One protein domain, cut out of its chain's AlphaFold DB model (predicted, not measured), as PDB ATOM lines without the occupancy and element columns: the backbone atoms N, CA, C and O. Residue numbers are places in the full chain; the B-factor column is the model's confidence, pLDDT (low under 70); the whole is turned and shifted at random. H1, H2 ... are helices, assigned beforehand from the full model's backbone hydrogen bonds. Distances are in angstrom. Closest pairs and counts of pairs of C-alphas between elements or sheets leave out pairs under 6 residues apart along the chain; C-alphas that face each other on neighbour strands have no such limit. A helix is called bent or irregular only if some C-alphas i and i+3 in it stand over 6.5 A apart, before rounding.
ATOM      1  N   TRP A  21     215.501 202.972 192.430       83.75
ATOM      2  CA  TRP A  21     215.443 201.610 192.966       83.75
ATOM      3  C   TRP A  21     216.834 200.982 193.114       83.75
ATOM      4  O   TRP A  21     217.056 200.278 194.088       83.75
ATOM      5  N   LYS A  22     217.798 201.269 192.226       83.69
ATOM      6  CA  LYS A  22     219.160 200.721 192.349       83.69
ATOM      7  C   LYS A  22     219.842 201.222 193.618       83.69
ATOM      8  O   LYS A  22     220.530 200.456 194.278       83.69
ATOM      9  N   VAL A  23     219.616 202.486 193.981       84.12
ATOM     10  CA  VAL A  23     220.173 203.087 195.204       84.12
ATOM     11  C   VAL A  23     219.607 202.425 196.453       84.12
ATOM     12  O   VAL A  23     220.354 202.137 197.384       84.12
ATOM     13  N   ARG A  24     218.312 202.087 196.442       82.31
ATOM     14  CA  ARG A  24     217.689 201.293 197.515       82.31
ATOM     15  C   ARG A  24     218.312 199.896 197.638       82.31
ATOM     16  O   ARG A  24     218.341 199.364 198.738       82.31
ATOM     17  N   HIS A  25     218.862 199.366 196.541       81.44
ATOM     18  CA  HIS A  25     219.578 198.086 196.482       81.44
ATOM     19  C   HIS A  25     221.115 198.259 196.467       81.44
ATOM     20  O   HIS A  25     221.843 197.586 195.729       81.44
ATOM     21  N   GLY A  26     221.631 199.252 197.198       77.31
ATOM     22  CA  GLY A  26     223.066 199.401 197.480       77.31
ATOM     23  C   GLY A  26     223.941 199.885 196.324       77.31
ATOM     24  O   GLY A  26     225.169 199.916 196.456       77.31
ATOM     25  N   TRP A  27     223.348 200.285 195.198       82.00
ATOM     26  CA  TRP A  27     224.088 200.914 194.110       82.00
ATOM     27  C   TRP A  27     224.432 202.362 194.465       82.00
ATOM     28  O   TRP A  27     223.567 203.154 194.836       82.00
ATOM     29  N   LEU A  28     225.697 202.727 194.286       79.62
ATOM     30  CA  LEU A  28     226.176 204.099 194.399       79.62
ATOM     31  C   LEU A  28     227.040 204.432 193.183       79.62
ATOM     32  O   LEU A  28     227.796 203.564 192.726       79.62
ATOM     33  N   PRO A  29     226.961 205.669 192.661       78.06
ATOM     34  CA  PRO A  29     227.837 206.098 191.591       78.06
ATOM     35  C   PRO A  29     229.285 206.115 192.081       78.06
ATOM     36  O   PRO A  29     229.583 206.153 193.277       78.06
ATOM     37  N   LEU A  30     230.214 206.094 191.133       69.94
ATOM     38  CA  LEU A  30     231.631 206.182 191.444       69.94
ATOM     39  C   LEU A  30     231.935 207.567 192.025       69.94
ATOM     40  O   LEU A  30     232.049 208.546 191.296       69.94
ATOM     41  N   HIS A  31     232.110 207.611 193.345       62.72
ATOM     42  CA  HIS A  31     232.546 208.767 194.133       62.72
ATOM     43  C   HIS A  31     233.680 209.594 193.479       62.72
ATOM     44  O   HIS A  31     233.534 210.809 193.412       62.72
ATOM     45  N   PRO A  32     234.768 209.001 192.926       61.34
ATOM     46  CA  PRO A  32     235.866 209.785 192.339       61.34
ATOM     47  C   PRO A  32     235.512 210.569 191.068       61.34
ATOM     48  O   PRO A  32     236.303 211.399 190.629       61.34
ATOM     49  N   THR A  33     234.364 210.292 190.453       69.56
ATOM     50  CA  THR A  33     233.893 210.950 189.225       69.56
ATOM     51  C   THR A  33     232.477 211.499 189.401       69.56
ATOM     52  O   THR A  33     231.726 211.597 188.433       69.56
ATOM     53  N   CYS A  34     232.073 211.797 190.640       82.56
ATOM     54  CA  CYS A  34     230.770 212.377 190.928       82.56
ATOM     55  C   CYS A  34     230.889 213.898 191.049       82.56
ATOM     56  O   CYS A  34     231.587 214.406 191.923       82.56
ATOM     57  N   TYR A  35     230.185 214.618 190.176       86.25
ATOM     58  CA  TYR A  35     230.120 216.075 190.196       86.25
ATOM     59  C   TYR A  35     228.727 216.507 190.636       86.25
ATOM     60  O   TYR A  35     227.726 216.094 190.050       86.25
ATOM     61  N   ILE A  36     228.666 217.339 191.671       88.06
ATOM     62  CA  ILE A  36     227.415 217.828 192.248       88.06
ATOM     63  C   ILE A  36     227.409 219.349 192.140       88.06
ATOM     64  O   ILE A  36     228.404 220.008 192.446       88.06
ATOM     65  N   ARG A  37     226.288 219.923 191.693       89.25
ATOM     66  CA  ARG A  37     226.147 221.381 191.631       89.25
ATOM     67  C   ARG A  37     226.105 221.974 193.043       89.25
ATOM     68  O   ARG A  37     225.476 221.419 193.943       89.25
ATOM     69  N   ARG A  38     226.743 223.131 193.232       90.50
ATOM     70  CA  ARG A  38     226.840 223.802 194.540       90.50
ATOM     71  C   ARG A  38     225.471 224.105 195.159       90.50
ATOM     72  O   ARG A  38     225.300 223.921 196.357       90.50
ATOM     73  N   ASP A  39     224.500 224.554 194.370       90.50
ATOM     74  CA  ASP A  39     223.147 224.868 194.850       90.50
ATOM     75  C   ASP A  39     222.437 223.638 195.429       90.50
ATOM     76  O   ASP A  39     221.734 223.748 196.431       90.50
ATOM     77  N   VAL A  40     222.682 222.452 194.863       89.75
ATOM     78  CA  VAL A  40     222.178 221.190 195.416       89.75
ATOM     79  C   VAL A  40     222.782 220.937 196.792       89.75
ATOM     80  O   VAL A  40     222.050 220.578 197.712       89.75
ATOM     81  N   MET A  41     224.089 221.173 196.950       90.62
ATOM     82  CA  MET A  41     224.762 220.993 198.237       90.62
ATOM     83  C   MET A  41     224.248 221.955 199.305       90.62
ATOM     84  O   MET A  41     224.020 221.544 200.439       90.62
ATOM     85  N   MET A  42     224.006 223.212 198.937       90.06
ATOM     86  CA  MET A  42     223.450 224.211 199.854       90.06
ATOM     87  C   MET A  42     221.996 223.907 200.234       90.06
ATOM     88  O   MET A  42     221.609 224.128 201.375       90.06
ATOM     89  N   ARG A  43     221.195 223.373 199.302       89.94
ATOM     90  CA  ARG A  43     219.783 223.038 199.540       89.94
ATOM     91  C   ARG A  43     219.604 221.768 200.364       89.94
ATOM     92  O   ARG A  43     218.724 221.710 201.213       89.94
ATOM     93  N   LEU A  44     220.382 220.730 200.065       88.12
ATOM     94  CA  LEU A  44     220.241 219.431 200.718       88.12
ATOM     95  C   LEU A  44     221.133 219.317 201.955       88.12
ATOM     96  O   LEU A  44     220.860 218.480 202.802       88.12
ATOM     97  N   GLY A  45     222.168 220.142 202.102       90.44
ATOM     98  CA  GLY A  45     223.085 220.138 203.243       90.44
ATOM     99  C   GLY A  45     224.403 219.425 202.945       90.44
ATOM    100  O   GLY A  45     224.463 218.530 202.097       90.44
ATOM    101  N   LEU A  46     225.452 219.824 203.664       91.88
ATOM    102  CA  LEU A  46     226.849 219.432 203.443       91.88
ATOM    103  C   LEU A  46     227.183 218.028 203.987       91.88
ATOM    104  O   LEU A  46     226.302 217.260 204.375       91.88
ATOM    105  N   TYR A  47     228.469 217.676 203.968       88.88
ATOM    106  CA  TYR A  47     228.985 216.429 204.524       88.88
ATOM    107  C   TYR A  47     228.712 216.311 206.024       88.88
ATOM    108  O   TYR A  47     228.842 217.279 206.770       88.88
ATOM    109  N   ASN A  48     228.388 215.100 206.470       87.50
ATOM    110  CA  ASN A  48     228.318 214.796 207.890       87.50
ATOM    111  C   ASN A  48     229.712 214.405 208.407       87.50
ATOM    112  O   ASN A  48     230.204 213.307 208.145       87.50
ATOM    113  N   GLU A  49     230.326 215.304 209.175       88.19
ATOM    114  CA  GLU A  49     231.674 215.145 209.740       88.19
ATOM    115  C   GLU A  49     231.774 214.049 210.817       88.19
ATOM    116  O   GLU A  49     232.870 213.646 211.209       88.19
ATOM    117  N   SER A  50     230.640 213.501 211.268       87.38
ATOM    118  CA  SER A  50     230.615 212.348 212.179       87.38
ATOM    119  C   SER A  50     231.167 211.072 211.530       87.38
ATOM    120  O   SER A  50     231.537 210.131 212.241       87.38
ATOM    121  N   TYR A  51     231.212 211.016 210.195       83.81
ATOM    122  CA  TYR A  51     231.803 209.914 209.439       83.81
ATOM    123  C   TYR A  51     233.246 210.240 209.067       83.81
ATOM    124  O   TYR A  51     233.524 211.244 208.417       83.81
ATOM    125  N   LYS A  52     234.183 209.358 209.430       81.31
ATOM    126  CA  LYS A  52     235.607 209.538 209.106       81.31
ATOM    127  C   LYS A  52     235.996 208.895 207.776       81.31
ATOM    128  O   LYS A  52     237.050 209.212 207.237       81.31
ATOM    129  N   ILE A  53     235.193 207.956 207.280       79.44
ATOM    130  CA  ILE A  53     235.461 207.172 206.069       79.44
ATOM    131  C   ILE A  53     234.244 207.183 205.136       79.44
ATOM    132  O   ILE A  53     234.414 207.266 203.924       79.44
ATOM    133  N   ALA A  54     233.026 207.096 205.673       84.25
ATOM    134  CA  ALA A  54     231.806 206.943 204.874       84.25
ATOM    135  C   ALA A  54     231.077 208.264 204.553       84.25
ATOM    136  O   ALA A  54     229.937 208.217 204.095       84.25
ATOM    137  N   ALA A  55     231.709 209.424 204.759       86.50
ATOM    138  CA  ALA A  55     231.076 210.728 204.542       86.50
ATOM    139  C   ALA A  55     230.581 210.914 203.091       86.50
ATOM    140  O   ALA A  55     229.471 211.396 202.875       86.50
ATOM    141  N   ASP A  56     231.356 210.462 202.099       86.75
ATOM    142  CA  ASP A  56     230.943 210.486 200.687       86.75
ATOM    143  C   ASP A  56     229.767 209.542 200.406       86.75
ATOM    144  O   ASP A  56     228.857 209.884 199.649       86.75
ATOM    145  N   SER A  57     229.770 208.352 201.021       86.31
ATOM    146  CA  SER A  57     228.671 207.388 200.889       86.31
ATOM    147  C   SER A  57     227.373 207.976 201.440       86.31
ATOM    148  O   SER A  57     226.347 207.896 200.771       86.31
ATOM    149  N   ASP A  58     227.420 208.577 202.632       88.56
ATOM    150  CA  ASP A  58     226.265 209.224 203.263       88.56
ATOM    151  C   ASP A  58     225.675 210.320 202.376       88.56
ATOM    152  O   ASP A  58     224.479 210.305 202.079       88.56
ATOM    153  N   LEU A  59     226.532 211.222 201.888       90.25
ATOM    154  CA  LEU A  59     226.128 212.330 201.030       90.25
ATOM    155  C   LEU A  59     225.375 211.831 199.791       90.25
ATOM    156  O   LEU A  59     224.283 212.310 199.479       90.25
ATOM    157  N   LEU A  60     225.943 210.842 199.096       89.06
ATOM    158  CA  LEU A  60     225.361 210.299 197.874       89.06
ATOM    159  C   LEU A  60     224.064 209.538 198.141       89.06
ATOM    160  O   LEU A  60     223.098 209.740 197.408       89.06
ATOM    161  N   VAL A  61     224.015 208.693 199.177       88.00
ATOM    162  CA  VAL A  61     222.784 207.977 199.551       88.00
ATOM    163  C   VAL A  61     221.672 208.988 199.819       88.00
ATOM    164  O   VAL A  61     220.603 208.892 199.221       88.00
ATOM    165  N   ARG A  62     221.947 210.013 200.628       89.06
ATOM    166  CA  ARG A  62     220.985 211.056 200.988       89.06
ATOM    167  C   ARG A  62     220.462 211.812 199.769       89.06
ATOM    168  O   ARG A  62     219.254 211.965 199.595       89.06
ATOM    169  N   TYR A  63     221.359 212.261 198.897       89.62
ATOM    170  CA  TYR A  63     220.992 213.047 197.717       89.62
ATOM    171  C   TYR A  63     220.192 212.228 196.709       89.62
ATOM    172  O   TYR A  63     219.184 212.699 196.183       89.62
ATOM    173  N   LEU A  64     220.617 210.991 196.462       87.44
ATOM    174  CA  LEU A  64     219.981 210.130 195.476       87.44
ATOM    175  C   LEU A  64     218.647 209.564 195.979       87.44
ATOM    176  O   LEU A  64     217.699 209.487 195.204       87.44
ATOM    177  N   LEU A  65     218.530 209.219 197.266       86.25
ATOM    178  CA  LEU A  65     217.272 208.718 197.836       86.25
ATOM    179  C   LEU A  65     216.169 209.774 197.887       86.25
ATOM    180  O   LEU A  65     214.997 209.418 197.810       86.25
ATOM    181  N   THR A  66     216.530 211.057 197.960       82.69
ATOM    182  CA  THR A  66     215.554 212.156 197.973       82.69
ATOM    183  C   THR A  66     214.741 212.218 196.666       82.69
ATOM    184  O   THR A  66     213.662 212.798 196.635       82.69
ATOM    185  N   GLY A  67     215.232 211.630 195.565       71.94
ATOM    186  CA  GLY A  67     214.492 211.505 194.299       71.94
ATOM    187  C   GLY A  67     214.294 212.807 193.507       71.94
ATOM    188  O   GLY A  67     213.908 212.751 192.346       71.94
ATOM    189  N   GLY A  68     214.610 213.970 194.085       78.81
ATOM    190  CA  GLY A  68     214.438 215.296 193.475       78.81
ATOM    191  C   GLY A  68     215.638 215.819 192.675       78.81
ATOM    192  O   GLY A  68     215.795 217.033 192.537       78.81
ATOM    193  N   LEU A  69     216.524 214.933 192.209       85.69
ATOM    194  CA  LEU A  69     217.716 215.297 191.438       85.69
ATOM    195  C   LEU A  69     217.710 214.637 190.064       85.69
ATOM    196  O   LEU A  69     217.511 213.428 189.939       85.69
ATOM    197  N   THR A  70     218.017 215.429 189.040       85.00
ATOM    198  CA  THR A  70     218.345 214.915 187.711       85.00
ATOM    199  C   THR A  70     219.783 214.422 187.729       85.00
ATOM    200  O   THR A  70     220.716 215.201 187.917       85.00
ATOM    201  N   VAL A  71     219.962 213.114 187.557       87.75
ATOM    202  CA  VAL A  71     221.276 212.467 187.566       87.75
ATOM    203  C   VAL A  71     221.538 211.881 186.189       87.75
ATOM    204  O   VAL A  71     220.799 211.013 185.726       87.75
ATOM    205  N   THR A  72     222.622 212.327 185.565       85.69
ATOM    206  CA  THR A  72     223.042 211.879 184.236       85.69
ATOM    207  C   THR A  72     224.346 211.107 184.356       85.69
ATOM    208  O   THR A  72     225.286 211.557 185.010       85.69
ATOM    209  N   TYR A  73     224.408 209.933 183.730       84.56
ATOM    210  CA  TYR A  73     225.641 209.162 183.636       84.56
ATOM    211  C   TYR A  73     226.412 209.590 182.387       84.56
ATOM    212  O   TYR A  73     225.900 209.447 181.278       84.56
ATOM    213  N   LEU A  74     227.636 210.092 182.566       81.88
ATOM    214  CA  LEU A  74     228.538 210.366 181.453       81.88
ATOM    215  C   LEU A  74     229.333 209.099 181.125       81.88
ATOM    216  O   LEU A  74     230.093 208.604 181.957       81.88
ATOM    217  N   ASN A  75     229.150 208.572 179.915       79.81
ATOM    218  CA  ASN A  75     229.821 207.359 179.447       79.81
ATOM    219  C   ASN A  75     231.216 207.663 178.869       79.81
ATOM    220  O   ASN A  75     231.534 207.265 177.751       79.81
ATOM    221  N   GLU A  76     232.035 208.398 179.622       78.56
ATOM    222  CA  GLU A  76     233.381 208.805 179.212       78.56
ATOM    223  C   GLU A  76     234.394 208.625 180.348       78.56
ATOM    224  O   GLU A  76     234.068 208.691 181.536       78.56
ATOM    225  N   TYR A  77     235.657 208.403 179.983       75.50
ATOM    226  CA  TYR A  77     236.750 208.277 180.944       75.50
ATOM    227  C   TYR A  77     237.296 209.654 181.328       75.50
ATOM    228  O   TYR A  77     238.210 210.161 180.690       75.50
ATOM    229  N   ILE A  78     236.765 210.227 182.408       78.06
ATOM    230  CA  ILE A  78     237.169 211.564 182.880       78.06
ATOM    231  C   ILE A  78     238.434 211.506 183.752       78.06
ATOM    232  O   ILE A  78     239.275 212.399 183.704       78.06
ATOM    233  N   VAL A  79     238.588 210.459 184.572       75.75
ATOM    234  CA  VAL A  79     239.643 210.399 185.599       75.75
ATOM    235  C   VAL A  79     240.387 209.067 185.568       75.75
ATOM    236  O   VAL A  79     239.795 207.990 185.472       75.75
ATOM    237  N   ARG A  80     241.714 209.136 185.723       72.94
ATOM    238  CA  ARG A  80     242.602 207.989 185.947       72.94
ATOM    239  C   ARG A  80     243.227 208.098 187.334       72.94
ATOM    240  O   ARG A  80     243.967 209.033 187.610       72.94
ATOM    241  N   MET A  81     242.951 207.126 188.203       72.50
ATOM    242  CA  MET A  81     243.513 207.085 189.559       72.50
ATOM    243  C   MET A  81     244.587 206.001 189.707       72.50
ATOM    244  O   MET A  81     244.469 204.885 189.175       72.50
ATOM    245  N   ARG A  82     245.645 206.324 190.458       68.81
ATOM    246  CA  ARG A  82     246.634 205.346 190.933       68.81
ATOM    247  C   ARG A  82     245.986 204.425 191.967       68.81
ATOM    248  O   ARG A  82     245.071 204.827 192.679       68.81
ATOM    249  N   MET A  83     246.412 203.167 192.002       64.31
ATOM    250  CA  MET A  83     245.984 202.243 193.049       64.31
ATOM    251  C   MET A  83     246.602 202.683 194.376       64.31
ATOM    252  O   MET A  83     247.805 202.901 194.458       64.31
ATOM    253  N   GLY A  84     245.762 202.819 195.394       59.59
ATOM    254  CA  GLY A  84     246.141 203.290 196.722       59.59
ATOM    255  C   GLY A  84     244.930 203.916 197.406       59.59
ATOM    256  O   GLY A  84     244.065 204.482 196.743       59.59
ATOM    257  N   GLY A  85     244.823 203.763 198.723       59.56
ATOM    258  CA  GLY A  85     243.711 204.326 199.486       59.56
ATOM    259  C   GLY A  85     243.663 203.819 200.922       59.56
ATOM    260  O   GLY A  85     244.074 202.693 201.211       59.56
ATOM    261  N   LEU A  86     243.111 204.646 201.811       52.28
ATOM    262  CA  LEU A  86     242.970 204.373 203.248       52.28
ATOM    263  C   LEU A  86     242.195 203.076 203.553       52.28
ATOM    264  O   LEU A  86     242.393 202.480 204.607       52.28
ATOM    265  N   SER A  87     241.355 202.609 202.626       49.00
ATOM    266  CA  SER A  87     240.540 201.389 202.747       49.00
ATOM    267  C   SER A  87     241.300 200.082 202.466       49.00
ATOM    268  O   SER A  87     240.708 199.003 202.530       49.00
ATOM    269  N   THR A  88     242.586 200.160 202.114       52.78
ATOM    270  CA  THR A  88     243.433 198.981 201.836       52.78
ATOM    271  C   THR A  88     244.031 198.395 203.118       52.78
ATOM    272  O   THR A  88     244.424 197.232 203.143       52.78
ATOM    273  N   ASP A  89     244.029 199.183 204.190       60.00
ATOM    274  CA  ASP A  89     244.536 198.825 205.507       60.00
ATOM    275  C   ASP A  89     243.501 197.976 206.269       60.00
ATOM    276  O   ASP A  89     242.333 198.364 206.414       60.00
ATOM    277  N   SER A  90     243.897 196.785 206.720       60.16
ATOM    278  CA  SER A  90     243.001 195.808 207.358       60.16
ATOM    279  C   SER A  90     242.356 196.364 208.632       60.16
ATOM    280  O   SER A  90     241.173 196.114 208.872       60.16
ATOM    281  N   ALA A  91     243.071 197.212 209.380       62.66
ATOM    282  CA  ALA A  91     242.584 197.851 210.602       62.66
ATOM    283  C   ALA A  91     241.426 198.837 210.348       62.66
ATOM    284  O   ALA A  91     240.480 198.931 211.133       62.66
ATOM    285  N   LYS A  92     241.442 199.548 209.213       68.00
ATOM    286  CA  LYS A  92     240.415 200.548 208.858       68.00
ATOM    287  C   LYS A  92     239.172 199.919 208.226       68.00
ATOM    288  O   LYS A  92     238.134 200.576 208.114       68.00
ATOM    289  N   ARG A  93     239.238 198.634 207.857       71.94
ATOM    290  CA  ARG A  93     238.132 197.904 207.225       71.94
ATOM    291  C   ARG A  93     236.953 197.681 208.172       71.94
ATOM    292  O   ARG A  93     235.818 197.824 207.726       71.94
ATOM    293  N   LYS A  94     237.211 197.384 209.453       77.06
ATOM    294  CA  LYS A  94     236.157 197.231 210.475       77.06
ATOM    295  C   LYS A  94     235.383 198.536 210.657       77.06
ATOM    296  O   LYS A  94     234.165 198.550 210.534       77.06
ATOM    297  N   LYS A  95     236.108 199.644 210.811       79.75
ATOM    298  CA  LYS A  95     235.525 200.982 210.948       79.75
ATOM    299  C   LYS A  95     234.711 201.407 209.727       79.75
ATOM    300  O   LYS A  95     233.604 201.905 209.869       79.75
ATOM    301  N   MET A  96     235.222 201.161 208.520       80.31
ATOM    302  CA  MET A  96     234.467 201.380 207.278       80.31
ATOM    303  C   MET A  96     233.170 200.558 207.257       80.31
ATOM    304  O   MET A  96     232.154 201.015 206.745       80.31
ATOM    305  N   TRP A  97     233.200 199.330 207.776       81.81
ATOM    306  CA  TRP A  97     232.018 198.475 207.866       81.81
ATOM    307  C   TRP A  97     230.972 199.042 208.826       81.81
ATOM    308  O   TRP A  97     229.814 199.167 208.436       81.81
ATOM    309  N   GLU A  98     231.390 199.428 210.029       84.19
ATOM    310  CA  GLU A  98     230.528 200.049 211.041       84.19
ATOM    311  C   GLU A  98     229.919 201.365 210.540       84.19
ATOM    312  O   GLU A  98     228.721 201.598 210.700       84.19
ATOM    313  N   GLU A  99     230.717 202.210 209.881       86.12
ATOM    314  CA  GLU A  99     230.239 203.466 209.303       86.12
ATOM    315  C   GLU A  99     229.268 203.240 208.132       86.12
ATOM    316  O   GLU A  99     228.213 203.867 208.113       86.12
ATOM    317  N   ASP A 100     229.548 202.311 207.205       83.75
ATOM    318  CA  ASP A 100     228.619 201.984 206.106       83.75
ATOM    319  C   ASP A 100     227.275 201.454 206.649       83.75
ATOM    320  O   ASP A 100     226.221 201.836 206.148       83.75
ATOM    321  N   ILE A 101     227.294 200.596 207.679       85.12
ATOM    322  CA  ILE A 101     226.066 200.107 208.331       85.12
ATOM    323  C   ILE A 101     225.279 201.280 208.914       85.12
ATOM    324  O   ILE A 101     224.071 201.372 208.701       85.12
ATOM    325  N   ARG A 102     225.961 202.199 209.607       87.69
ATOM    326  CA  ARG A 102     225.330 203.385 210.194       87.69
ATOM    327  C   ARG A 102     224.667 204.260 209.130       87.69
ATOM    328  O   ARG A 102     223.562 204.724 209.374       87.69
ATOM    329  N   VAL A 103     225.305 204.453 207.972       86.25
ATOM    330  CA  VAL A 103     224.710 205.178 206.833       86.25
ATOM    331  C   VAL A 103     223.418 204.505 206.370       86.25
ATOM    332  O   VAL A 103     222.398 205.163 206.205       86.25
ATOM    333  N   TYR A 104     223.406 203.186 206.178       84.56
ATOM    334  CA  TYR A 104     222.184 202.521 205.714       84.56
ATOM    335  C   TYR A 104     221.052 202.595 206.739       84.56
ATOM    336  O   TYR A 104     219.919 202.887 206.363       84.56
ATOM    337  N   VAL A 105     221.369 202.414 208.024       85.25
ATOM    338  CA  VAL A 105     220.388 202.535 209.112       85.25
ATOM    339  C   VAL A 105     219.807 203.949 209.180       85.25
ATOM    340  O   VAL A 105     218.591 204.088 209.281       85.25
ATOM    341  N   SER A 106     220.632 204.999 209.066       85.94
ATOM    342  CA  SER A 106     220.149 206.388 209.126       85.94
ATOM    343  C   SER A 106     219.206 206.756 207.979       85.94
ATOM    344  O   SER A 106     218.374 207.643 208.137       85.94
ATOM    345  N   HIS A 107     219.313 206.062 206.844       84.50
ATOM    346  CA  HIS A 107     218.471 206.274 205.663       84.50
ATOM    347  C   HIS A 107     217.338 205.241 205.524       84.50
ATOM    348  O   HIS A 107     216.687 205.182 204.482       84.50
ATOM    349  N   GLY A 108     217.092 204.417 206.553       83.06
ATOM    350  CA  GLY A 108     216.007 203.426 206.568       83.06
ATOM    351  C   GLY A 108     216.203 202.246 205.606       83.06
ATOM    352  O   GLY A 108     215.234 201.584 205.233       83.06
ATOM    353  N   LEU A 109     217.440 201.984 205.179       83.31
ATOM    354  CA  LEU A 109     217.800 200.839 204.344       83.31
ATOM    355  C   LEU A 109     218.206 199.645 205.215       83.31
ATOM    356  O   LEU A 109     218.726 199.813 206.317       83.31
ATOM    357  N   TRP A 110     218.010 198.424 204.709       80.31
ATOM    358  CA  TRP A 110     218.457 197.214 205.403       80.31
ATOM    359  C   TRP A 110     219.980 197.057 205.295       80.31
ATOM    360  O   TRP A 110     220.492 196.698 204.234       80.31
ATOM    361  N   PRO A 111     220.737 197.271 206.386       78.06
ATOM    362  CA  PRO A 111     222.181 197.475 206.309       78.06
ATOM    363  C   PRO A 111     222.948 196.256 205.789       78.06
ATOM    364  O   PRO A 111     223.920 196.408 205.052       78.06
ATOM    365  N   THR A 112     222.522 195.046 206.153       76.56
ATOM    366  CA  THR A 112     223.177 193.796 205.747       76.56
ATOM    367  C   THR A 112     222.899 193.457 204.285       76.56
ATOM    368  O   THR A 112     223.843 193.177 203.545       76.56
ATOM    369  N   LEU A 113     221.641 193.552 203.840       77.62
ATOM    370  CA  LEU A 113     221.270 193.315 202.441       77.62
ATOM    371  C   LEU A 113     221.913 194.342 201.510       77.62
ATOM    372  O   LEU A 113     222.641 193.964 200.597       77.62
ATOM    373  N   THR A 114     221.756 195.635 201.800       78.38
ATOM    374  CA  THR A 114     222.300 196.718 200.969       78.38
ATOM    375  C   THR A 114     223.827 196.639 200.856       78.38
ATOM    376  O   THR A 114     224.408 196.946 199.813       78.38
ATOM    377  N   LYS A 115     224.517 196.169 201.906       76.88
ATOM    378  CA  LYS A 115     225.965 195.932 201.861       76.88
ATOM    379  C   LYS A 115     226.337 194.764 200.946       76.88
ATOM    380  O   LYS A 115     227.293 194.895 200.177       76.88
ATOM    381  N   LEU A 116     225.613 193.647 201.026       79.19
ATOM    382  CA  LEU A 116     225.833 192.487 200.159       79.19
ATOM    383  C   LEU A 116     225.566 192.842 198.696       79.19
ATOM    384  O   LEU A 116     226.389 192.542 197.833       79.19
ATOM    385  N   GLU A 117     224.492 193.577 198.425       80.44
ATOM    386  CA  GLU A 117     224.161 194.063 197.087       80.44
ATOM    387  C   GLU A 117     225.242 195.009 196.553       80.44
ATOM    388  O   GLU A 117     225.730 194.831 195.437       80.44
ATOM    389  N   LYS A 118     225.727 195.952 197.374       78.44
ATOM    390  CA  LYS A 118     226.866 196.824 197.027       78.44
ATOM    391  C   LYS A 118     228.117 196.027 196.659       78.44
ATOM    392  O   LYS A 118     228.890 196.466 195.807       78.44
ATOM    393  N   MET A 119     228.363 194.887 197.307       78.56
ATOM    394  CA  MET A 119     229.467 193.995 196.943       78.56
ATOM    395  C   MET A 119     229.179 193.258 195.631       78.56
ATOM    396  O   MET A 119     230.054 193.228 194.765       78.56
ATOM    397  N   ALA A 120     227.958 192.755 195.449       77.69
ATOM    398  CA  ALA A 120     227.519 192.067 194.238       77.69
ATOM    399  C   ALA A 120     227.650 192.953 192.987       77.69
ATOM    400  O   ALA A 120     228.189 192.498 191.981       77.69
ATOM    401  N   TRP A 121     227.304 194.245 193.065       73.62
ATOM    402  CA  TRP A 121     227.463 195.207 191.959       73.62
ATOM    403  C   TRP A 121     228.907 195.351 191.451       73.62
ATOM    404  O   TRP A 121     229.129 195.772 190.313       73.62
ATOM    405  N   LYS A 122     229.904 195.009 192.276       71.19
ATOM    406  CA  LYS A 122     231.325 195.085 191.911       71.19
ATOM    407  C   LYS A 122     231.832 193.806 191.246       71.19
ATOM    408  O   LYS A 122     232.795 193.881 190.487       71.19
ATOM    409  N   VAL A 123     231.208 192.652 191.500       74.62
ATOM    410  CA  VAL A 123     231.676 191.337 191.019       74.62
ATOM    411  C   VAL A 123     231.749 191.266 189.488       74.62
ATOM    412  O   VAL A 123     232.824 190.927 188.985       74.62
ATOM    413  N   PRO A 124     230.715 191.671 188.720       70.38
ATOM    414  CA  PRO A 124     230.784 191.652 187.260       70.38
ATOM    415  C   PRO A 124     231.946 192.482 186.710       70.38
ATOM    416  O   PRO A 124     232.543 192.120 185.703       70.38
TER     417      PRO A 124
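What this domain is: This is residues 21 to 124 of the 133 residues of an uncharacterized protein of Bacteroides ovatus SD CMC 3f (UniProt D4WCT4). A short helix, H3, sits near the middle of a loosely knit set of helices, with the small H1 by its last residues and H2 near it; H4, the longest helix, makes a corner with H5. From H3 to H4 a long loop, residues 66 to 89, swings in a wide arc round the outside. The printed part has 104 residues with five named helices, H1 to H5 in chain order, and no named strand; it is all helix by class, though under half of its residues, 49, are in named elements. It is compact, with a radius of gyration of the C-alphas of 14.1 A and spans of 37 by 33 by 28 A.

How they stand to each other: Start at H1, residues 21 to 24, which touches H3, residues 55 to 65; their closest C-alphas, Val 23 and Leu 65, are 6.9 A apart. H2, residues 38 to 44, is close to H3 but not clearly touching, about perpendicular at 75 degrees, with C-alphas 44 and 63 closest at 7.1 A. H4, residues 90 to 106, only just touches H3, with 3 pairs of C-alphas within 8 A, through its residues 100 to 103 alone; the closest are Asp 58 and Val 103, 5.6 A, at a shallow tilt of 28 degrees, the same way. H5, residues 111 to 120, touches residues 100 to 105 of H4 alone, at a steep tilt of 61 degrees, opposite ways, with C-alphas 104 and 111 closest at 5.1 A. H3 and H5 are apart. Each O i to N i+4 pair is within hydrogen-bond range in H2, H3 and H5, and 11 of 13 in H4; H1 is too short for such a pair.

Where its parts are: Find C-alpha 21 at (215.443, 201.610, 192.966), where H1 begins its 5.1 A. H2 covers 10.0 A and H3 15.5 A. Look for C-alpha 90 at (243.001, 195.808, 207.358); from there H4 runs 25.2 A, neither bent nor irregular, but only just: C-alphas 91 and 94 are 6.5 A apart. H5 runs 14.3 A to C-alpha 120 at (227.519, 192.067, 194.238).

The domain as a whole: The C-alphas of Thr 70 and Ala 91 are the two farthest apart, 37.5 A. The printed part has no cut. The links H1 to H2 and H3 to H4 are long. In the B-factor column, find pLDDT under 70 at residues 30 to 33 and 82 to 92.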